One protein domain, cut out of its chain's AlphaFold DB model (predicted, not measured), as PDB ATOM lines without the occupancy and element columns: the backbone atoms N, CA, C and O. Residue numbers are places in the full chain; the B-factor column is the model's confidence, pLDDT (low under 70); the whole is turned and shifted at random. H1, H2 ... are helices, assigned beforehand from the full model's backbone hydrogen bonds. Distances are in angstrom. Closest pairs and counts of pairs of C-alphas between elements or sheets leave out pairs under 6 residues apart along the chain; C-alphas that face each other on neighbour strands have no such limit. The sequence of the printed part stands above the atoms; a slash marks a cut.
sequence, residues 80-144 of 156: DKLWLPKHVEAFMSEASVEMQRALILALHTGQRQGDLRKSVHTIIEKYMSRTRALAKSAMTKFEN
ATOM      1  N   ASP A  80     149.802 138.420 122.244       66.94
ATOM      2  CA  ASP A  80     150.462 138.228 120.948       66.94
ATOM      3  C   ASP A  80     151.962 138.576 120.940       66.94
ATOM      4  O   ASP A  80     152.729 138.032 120.149       66.94
ATOM      5  N   LYS A  81     152.402 139.478 121.822       72.19
ATOM      6  CA  LYS A  81     153.800 139.939 121.894       72.19
ATOM      7  C   LYS A  81     154.620 139.203 122.941       72.19
ATOM      8  O   LYS A  81     155.819 139.465 123.053       72.19
ATOM      9  N   LEU A  82     154.003 138.316 123.718       79.00
ATOM     10  CA  LEU A  82     154.710 137.521 124.710       79.00
ATOM     11  C   LEU A  82     155.442 136.365 124.019       79.00
ATOM     12  O   LEU A  82     154.845 135.438 123.469       79.00
ATOM     13  N   TRP A  83     156.768 136.418 124.066       82.94
ATOM     14  CA  TRP A  83     157.617 135.313 123.640       82.94
ATOM     15  C   TRP A  83     157.708 134.288 124.764       82.94
ATOM     16  O   TRP A  83     158.274 134.551 125.822       82.94
ATOM     17  N   LEU A  84     157.123 133.118 124.523       88.25
ATOM     18  CA  LEU A  84     157.260 131.954 125.387       88.25
ATOM     19  C   LEU A  84     158.493 131.146 124.956       88.25
ATOM     20  O   LEU A  84     158.899 131.260 123.796       88.25
ATOM     21  N   PRO A  85     159.047 130.278 125.822       90.56
ATOM     22  CA  PRO A  85     160.184 129.427 125.462       90.56
ATOM     23  C   PRO A  85     159.980 128.665 124.142       90.56
ATOM     24  O   PRO A  85     160.827 128.729 123.260       90.56
ATOM     25  N   LYS A  86     158.781 128.104 123.924       89.44
ATOM     26  CA  LYS A  86     158.406 127.430 122.666       89.44
ATOM     27  C   LYS A  86     158.483 128.323 121.416       89.44
ATOM     28  O   LYS A  86     158.737 127.831 120.324       89.44
ATOM     29  N   HIS A  87     158.241 129.631 121.552       90.31
ATOM     30  CA  HIS A  87     158.354 130.580 120.436       90.31
ATOM     31  C   HIS A  87     159.824 130.866 120.121       90.31
ATOM     32  O   HIS A  87     160.183 130.990 118.954       90.31
ATOM     33  N   VAL A  88     160.675 130.931 121.153       89.88
ATOM     34  CA  VAL A  88     162.131 131.045 120.984       89.88
ATOM     35  C   VAL A  88     162.664 129.806 120.273       89.88
ATOM     36  O   VAL A  88     163.360 129.946 119.277       89.88
ATOM     37  N   GLU A  89     162.289 128.611 120.722       92.19
ATOM     38  CA  GLU A  89     162.712 127.346 120.106       92.19
ATOM     39  C   GLU A  89     162.303 127.254 118.631       92.19
ATOM     40  O   GLU A  89     163.157 127.015 117.780       92.19
ATOM     41  N   ALA A  90     161.034 127.532 118.316       92.06
ATOM     42  CA  ALA A  90     160.539 127.527 116.940       92.06
ATOM     43  C   ALA A  90     161.221 128.585 116.055       92.06
ATOM     44  O   ALA A  90     161.456 128.362 114.871       92.06
ATOM     45  N   PHE A  91     161.566 129.750 116.610       91.19
ATOM     46  CA  PHE A  91     162.336 130.745 115.867       91.19
ATOM     47  C   PHE A  91     163.766 130.266 115.606       91.19
ATOM     48  O   PHE A  91     164.286 130.444 114.509       91.19
ATOM     49  N   MET A  92     164.407 129.652 116.601       91.31
ATOM     50  CA  MET A  92     165.787 129.181 116.494       91.31
ATOM     51  C   MET A  92     165.944 128.009 115.515       91.31
ATOM     52  O   MET A  92     167.026 127.859 114.957       91.31
ATOM     53  N   SER A  93     164.900 127.205 115.271       92.69
ATOM     54  CA  SER A  93     164.951 126.115 114.282       92.69
ATOM     55  C   SER A  93     164.898 126.599 112.830       92.69
ATOM     56  O   SER A  93     165.488 125.963 111.964       92.69
ATOM     57  N   GLU A  94     164.224 127.720 112.566       93.25
ATOM     58  CA  GLU A  94     163.963 128.215 111.203       93.25
ATOM     59  C   GLU A  94     164.831 129.421 110.808       93.25
ATOM     60  O   GLU A  94     165.099 129.659 109.629       93.25
ATOM     61  N   ALA A  95     165.249 130.240 111.776       90.25
ATOM     62  CA  ALA A  95     165.928 131.499 111.494       90.25
ATOM     63  C   ALA A  95     167.383 131.297 111.040       90.25
ATOM     64  O   ALA A  95     168.076 130.383 111.488       90.25
ATOM     65  N   SER A  96     167.891 132.224 110.220       93.25
ATOM     66  CA  SER A  96     169.316 132.264 109.871       93.25
ATOM     67  C   SER A  96     170.192 132.499 111.107       93.25
ATOM     68  O   SER A  96     169.753 133.081 112.103       93.25
ATOM     69  N   VAL A  97     171.464 132.107 111.037       87.88
ATOM     70  CA  VAL A  97     172.415 132.228 112.157       87.88
ATOM     71  C   VAL A  97     172.547 133.678 112.646       87.88
ATOM     72  O   VAL A  97     172.671 133.929 113.846       87.88
ATOM     73  N   GLU A  98     172.495 134.656 111.746       87.62
ATOM     74  CA  GLU A  98     172.540 136.081 112.081       87.62
ATOM     75  C   GLU A  98     171.321 136.497 112.910       87.62
ATOM     76  O   GLU A  98     171.461 137.203 113.911       87.62
ATOM     77  N   MET A  99     170.135 136.028 112.520       87.69
ATOM     78  CA  MET A  99     168.881 136.329 113.206       87.69
ATOM     79  C   MET A  99     168.787 135.627 114.561       87.69
ATOM     80  O   MET A  99     168.358 136.243 115.536       87.69
ATOM     81  N   GLN A 100     169.266 134.386 114.657       89.88
ATOM     82  CA  GLN A 100     169.414 133.672 115.927       89.88
ATOM     83  C   GLN A 100     170.318 134.445 116.899       89.88
ATOM     84  O   GLN A 100     169.949 134.693 118.046       89.88
ATOM     85  N   ARG A 101     171.486 134.906 116.432       88.69
ATOM     86  CA  ARG A 101     172.418 135.713 117.242       88.69
ATOM     87  C   ARG A 101     171.813 137.048 117.661       88.69
ATOM     88  O   ARG A 101     172.000 137.461 118.803       88.69
ATOM     89  N   ALA A 102     171.081 137.710 116.765       88.06
ATOM     90  CA  ALA A 102     170.373 138.944 117.089       88.06
ATOM     91  C   ALA A 102     169.330 138.718 118.194       88.06
ATOM     92  O   ALA A 102     169.251 139.527 119.120       88.06
ATOM     93  N   LEU A 103     168.584 137.607 118.143       88.44
ATOM     94  CA  LEU A 103     167.631 137.238 119.189       88.44
ATOM     95  C   LEU A 103     168.335 136.944 120.520       88.44
ATOM     96  O   LEU A 103     167.933 137.489 121.545       88.44
ATOM     97  N   ILE A 104     169.412 136.155 120.516       90.31
ATOM     98  CA  ILE A 104     170.210 135.874 121.721       90.31
ATOM     99  C   ILE A 104     170.709 137.179 122.345       90.31
ATOM    100  O   ILE A 104     170.550 137.389 123.548       90.31
ATOM    101  N   LEU A 105     171.276 138.076 121.537       89.31
ATOM    102  CA  LEU A 105     171.789 139.355 122.016       89.31
ATOM    103  C   LEU A 105     170.663 140.224 122.592       89.31
ATOM    104  O   LEU A 105     170.832 140.813 123.658       89.31
ATOM    105  N   ALA A 106     169.499 140.268 121.938       89.19
ATOM    106  CA  ALA A 106     168.329 140.982 122.441       89.19
ATOM    107  C   ALA A 106     167.838 140.419 123.787       89.19
ATOM    108  O   ALA A 106     167.575 141.192 124.705       89.19
ATOM    109  N   LEU A 107     167.773 139.089 123.929       88.50
ATOM    110  CA  LEU A 107     167.333 138.417 125.156       88.50
ATOM    111  C   LEU A 107     168.283 138.668 126.336       88.50
ATOM    112  O   LEU A 107     167.819 138.887 127.450       88.50
ATOM    113  N   HIS A 108     169.597 138.681 126.098       88.06
ATOM    114  CA  HIS A 108     170.592 138.864 127.164       88.06
ATOM    115  C   HIS A 108     170.829 140.332 127.536       88.06
ATOM    116  O   HIS A 108     171.255 140.618 128.651       88.06
ATOM    117  N   THR A 109     170.580 141.271 126.617       88.81
ATOM    118  CA  THR A 109     170.826 142.705 126.855       88.81
ATOM    119  C   THR A 109     169.561 143.501 127.162       88.81
ATOM    120  O   THR A 109     169.654 144.619 127.664       88.81
ATOM    121  N   GLY A 110     168.382 142.972 126.821       87.00
ATOM    122  CA  GLY A 110     167.110 143.685 126.943       87.00
ATOM    123  C   GLY A 110     167.008 144.942 126.066       87.00
ATOM    124  O   GLY A 110     166.135 145.780 126.293       87.00
ATOM    125  N   GLN A 111     167.899 145.118 125.082       87.12
ATOM    126  CA  GLN A 111     167.905 146.302 124.225       87.12
ATOM    127  C   GLN A 111     166.710 146.322 123.266       87.12
ATOM    128  O   GLN A 111     166.266 145.294 122.752       87.12
ATOM    129  N   ARG A 112     166.219 147.525 122.946       86.38
ATOM    130  CA  ARG A 112     165.244 147.693 121.860       86.38
ATOM    131  C   ARG A 112     165.919 147.385 120.525       86.38
ATOM    132  O   ARG A 112     167.079 147.727 120.328       86.38
ATOM    133  N   GLN A 113     165.171 146.838 119.566       87.62
ATOM    134  CA  GLN A 113     165.682 146.495 118.227       87.62
ATOM    135  C   GLN A 113     166.468 147.644 117.564       87.62
ATOM    136  O   GLN A 113     167.519 147.425 116.962       87.62
ATOM    137  N   GLY A 114     165.973 148.881 117.684       86.31
ATOM    138  CA  GLY A 114     166.652 150.058 117.139       86.31
ATOM    139  C   GLY A 114     168.013 150.323 117.789       86.31
ATOM    140  O   GLY A 114     168.961 150.676 117.088       86.31
ATOM    141  N   ASP A 115     168.119 150.107 119.098       87.75
ATOM    142  CA  ASP A 115     169.349 150.297 119.872       87.75
ATOM    143  C   ASP A 115     170.338 149.152 119.631       87.75
ATOM    144  O   ASP A 115     171.536 149.391 119.487       87.75
ATOM    145  N   LEU A 116     169.829 147.928 119.471       88.06
ATOM    146  CA  LEU A 116     170.606 146.755 119.080       88.06
ATOM    147  C   LEU A 116     171.293 146.980 117.727       88.06
ATOM    148  O   LEU A 116     172.505 146.813 117.595       88.06
ATOM    149  N   ARG A 117     170.533 147.444 116.725       87.00
ATOM    150  CA  ARG A 117     171.060 147.737 115.384       87.00
ATOM    151  C   ARG A 117     172.117 148.840 115.415       87.00
ATOM    152  O   ARG A 117     173.146 148.711 114.758       87.00
ATOM    153  N   LYS A 118     171.873 149.912 116.180       86.38
ATOM    154  CA  LYS A 118     172.847 150.998 116.365       86.38
ATOM    155  C   LYS A 118     174.125 150.488 117.028       86.38
ATOM    156  O   LYS A 118     175.201 150.758 116.516       86.38
ATOM    157  N   SER A 119     174.010 149.704 118.099       81.88
ATOM    158  CA  SER A 119     175.158 149.155 118.831       81.88
ATOM    159  C   SER A 119     176.017 148.257 117.940       81.88
ATOM    160  O   SER A 119     177.231 148.424 117.899       81.88
ATOM    161  N   VAL A 120     175.394 147.361 117.166       80.19
ATOM    162  CA  VAL A 120     176.101 146.514 116.192       80.19
ATOM    163  C   VAL A 120     176.807 147.362 115.138       80.19
ATOM    164  O   VAL A 120     177.980 147.125 114.859       80.19
ATOM    165  N   HIS A 121     176.136 148.377 114.590       78.75
ATOM    166  CA  HIS A 121     176.745 149.273 113.609       78.75
ATOM    167  C   HIS A 121     177.954 150.015 114.190       78.75
ATOM    168  O   HIS A 121     179.029 149.963 113.606       78.75
ATOM    169  N   THR A 122     177.825 150.599 115.384       80.75
ATOM    170  CA  THR A 122     178.925 151.288 116.072       80.75
ATOM    171  C   THR A 122     180.084 150.348 116.405       80.75
ATOM    172  O   THR A 122     181.243 150.746 116.306       80.75
ATOM    173  N   ILE A 123     179.813 149.093 116.784       77.25
ATOM    174  CA  ILE A 123     180.855 148.077 116.988       77.25
ATOM    175  C   ILE A 123     181.577 147.818 115.662       77.25
ATOM    176  O   ILE A 123     182.800 147.910 115.600       77.25
ATOM    177  N   ILE A 124     180.849 147.563 114.579       75.88
ATOM    178  CA  ILE A 124     181.458 147.340 113.264       75.88
ATOM    179  C   ILE A 124     182.289 148.558 112.850       75.88
ATOM    180  O   ILE A 124     183.448 148.390 112.498       75.88
ATOM    181  N   GLU A 125     181.770 149.778 112.966       72.31
ATOM    182  CA  GLU A 125     182.523 150.996 112.658       72.31
ATOM    183  C   GLU A 125     183.789 151.115 113.509       72.31
ATOM    184  O   GLU A 125     184.877 151.285 112.969       72.31
ATOM    185  N   LYS A 126     183.697 150.963 114.833       67.25
ATOM    186  CA  LYS A 126     184.836 151.127 115.750       67.25
ATOM    187  C   LYS A 126     185.922 150.065 115.554       67.25
ATOM    188  O   LYS A 126     187.104 150.371 115.716       67.25
ATOM    189  N   TYR A 127     185.539 148.834 115.220       56.84
ATOM    190  CA  TYR A 127     186.466 147.708 115.093       56.84
ATOM    191  C   TYR A 127     186.940 147.469 113.646       56.84
ATOM    192  O   TYR A 127     188.085 147.065 113.458       56.84
ATOM    193  N   MET A 128     186.139 147.789 112.622       56.28
ATOM    194  CA  MET A 128     186.525 147.675 111.202       56.28
ATOM    195  C   MET A 128     187.241 148.922 110.670       56.28
ATOM    196  O   MET A 128     188.096 148.790 109.794       56.28
ATOM    197  N   SER A 129     186.966 150.122 111.207       56.03
ATOM    198  CA  SER A 129     187.723 151.342 110.849       56.03
ATOM    199  C   SER A 129     189.182 151.285 111.304       56.03
ATOM    200  O   SER A 129     190.045 151.931 110.717       56.03
ATOM    201  N   ARG A 130     189.492 150.453 112.306       55.59
ATOM    202  CA  ARG A 130     190.843 150.288 112.858       55.59
ATOM    203  C   ARG A 130     191.753 149.359 112.038       55.59
ATOM    204  O   ARG A 130     192.776 148.932 112.547       55.59
ATOM    205  N   THR A 131     191.467 149.160 110.746       56.16
ATOM    206  CA  THR A 131     192.170 148.368 109.705       56.16
ATOM    207  C   THR A 131     191.851 146.872 109.619       56.16
ATOM    208  O   THR A 131     191.779 146.140 110.604       56.16
ATOM    209  N   ARG A 132     191.759 146.405 108.364       58.38
ATOM    210  CA  ARG A 132     191.551 145.010 107.931       58.38
ATOM    211  C   ARG A 132     192.499 144.016 108.622       58.38
ATOM    212  O   ARG A 132     192.114 142.879 108.861       58.38
ATOM    213  N   ALA A 133     193.715 144.448 108.967       63.38
ATOM    214  CA  ALA A 133     194.720 143.645 109.665       63.38
ATOM    215  C   ALA A 133     194.376 143.407 111.147       63.38
ATOM    216  O   ALA A 133     194.517 142.288 111.637       63.38
ATOM    217  N   LEU A 134     193.864 144.427 111.844       61.38
ATOM    218  CA  LEU A 134     193.403 144.316 113.231       61.38
ATOM    219  C   LEU A 134     192.108 143.509 113.328       61.38
ATOM    220  O   LEU A 134     191.997 142.678 114.221       61.38
ATOM    221  N   ALA A 135     191.181 143.674 112.379       58.47
ATOM    222  CA  ALA A 135     189.989 142.830 112.280       58.47
ATOM    223  C   ALA A 135     190.356 141.354 112.042       58.47
ATOM    224  O   ALA A 135     189.858 140.481 112.746       58.47
ATOM    225  N   LYS A 136     191.298 141.074 111.127       63.72
ATOM    226  CA  LYS A 136     191.796 139.713 110.868       63.72
ATOM    227  C   LYS A 136     192.488 139.126 112.102       63.72
ATOM    228  O   LYS A 136     192.195 138.004 112.478       63.72
ATOM    229  N   SER A 137     193.328 139.906 112.787       68.12
ATOM    230  CA  SER A 137     194.000 139.470 114.018       68.12
ATOM    231  C   SER A 137     193.024 139.267 115.188       68.12
ATOM    232  O   SER A 137     193.185 138.323 115.956       68.12
ATOM    233  N   ALA A 138     191.984 140.096 115.311       61.09
ATOM    234  CA  ALA A 138     190.935 139.943 116.318       61.09
ATOM    235  C   ALA A 138     190.040 138.726 116.040       61.09
ATOM    236  O   ALA A 138     189.747 137.987 116.975       61.09
ATOM    237  N   MET A 139     189.673 138.470 114.779       61.19
ATOM    238  CA  MET A 139     188.958 137.253 114.372       61.19
ATOM    239  C   MET A 139     189.798 136.004 114.644       61.19
ATOM    240  O   MET A 139     189.308 135.094 115.294       61.19
ATOM    241  N   THR A 140     191.086 135.997 114.286       70.06
ATOM    242  CA  THR A 140     191.990 134.875 114.595       70.06
ATOM    243  C   THR A 140     192.157 134.661 116.103       70.06
ATOM    244  O   THR A 140     192.238 133.526 116.559       70.06
ATOM    245  N   LYS A 141     192.192 135.727 116.911       68.56
ATOM    246  CA  LYS A 141     192.219 135.601 118.377       68.56
ATOM    247  C   LYS A 141     190.895 135.106 118.951       68.56
ATOM    248  O   LYS A 141     190.923 134.379 119.931       68.56
ATOM    249  N   PHE A 142     189.765 135.493 118.364       62.50
ATOM    250  CA  PHE A 142     188.440 135.017 118.756       62.50
ATOM    251  C   PHE A 142     188.242 133.538 118.396       62.50
ATOM    252  O   PHE A 142     187.781 132.769 119.229       62.50
ATOM    253  N   GLU A 143     188.645 133.122 117.195       64.12
ATOM    254  CA  GLU A 143     188.578 131.731 116.725       64.12
ATOM    255  C   GLU A 143     189.470 130.789 117.547       64.12
ATOM    256  O   GLU A 143     189.076 129.650 117.786       64.12
ATOM    257  N   ASN A 144     190.620 131.284 118.021       63.78
ATOM    258  CA  ASN A 144     191.587 130.541 118.838       63.78
ATOM    259  C   ASN A 144     191.444 130.780 120.354       63.78
ATOM    260  O   ASN A 144     192.287 130.319 121.128       63.78
TER     261      ASN A 144
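This is residues 80 to 144 of the 156 residues of an uncharacterized protein of Devosia marina (UniProt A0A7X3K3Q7). Four helices follow one another in a loose, open arch: the long H3 is the bridge, with H2 at its one end and H4 turning off at the other, and the space between H2 and H4 is empty. H1 folds beside H2 on the side away from H4, and residues 80 to 84 stick out before it. The printed part has 65 residues with four named helices, H1 to H4 in chain order, and no named strand; the class is all helix. The whole is loose, with a radius of gyration of the C-alphas of 15.0 A, and elongated, spanning 45 by 25 by 16 A.

Start with H1, residues 85 to 94, and go on to H2, residues 97 to 109: they are close but not clearly touching, and their closest C-alphas, Met 92 and Gln 100, are 5.8 A apart. They run opposite ways at a shallow tilt of 26 degrees. Next look at H3, residues 113 to 128, close to H2 but not clearly touching, with the C-alphas of Ala 106 and Leu 116 closest at 7.1 A; the two are about perpendicular, only just, at 71 degrees. H4, residues 132 to 143, and H3 touch only at the corner, through residues 127 to 128 and 134 to 135 alone; the closest C-alphas, Met 128 and Ala 135, are 6.1 A apart, at a steep tilt of 67 degrees, opposite ways. H4 is apart from H1 and H2, and H1 is apart from H3. In H2, H3 and H4 every O i to N i+4 pair is within hydrogen-bond range, in H1 5 of 6.

Find C-alpha 85 at (160.184, 129.427, 125.462); from there H1 runs 14.8 A to residue 94. H2 covers 18.1 A from residue 97 to 109, and H3 22.0 A from C-alpha 113 at (165.682, 146.495, 118.227) to 128. H4 runs 16.2 A from residue 132 to C-alpha 143 at (188.578, 131.731, 116.725).

The C-alphas of Asp 80 and Ala 133, the two farthest apart, are 46.0 A apart. The printed part has no cut, and its three links between helices are tight. Read the B-factor column with care at residue 80, residues 126 to 139 and residues 141 to 144, where pLDDT is under 70; the mean of the printed part is 79.1.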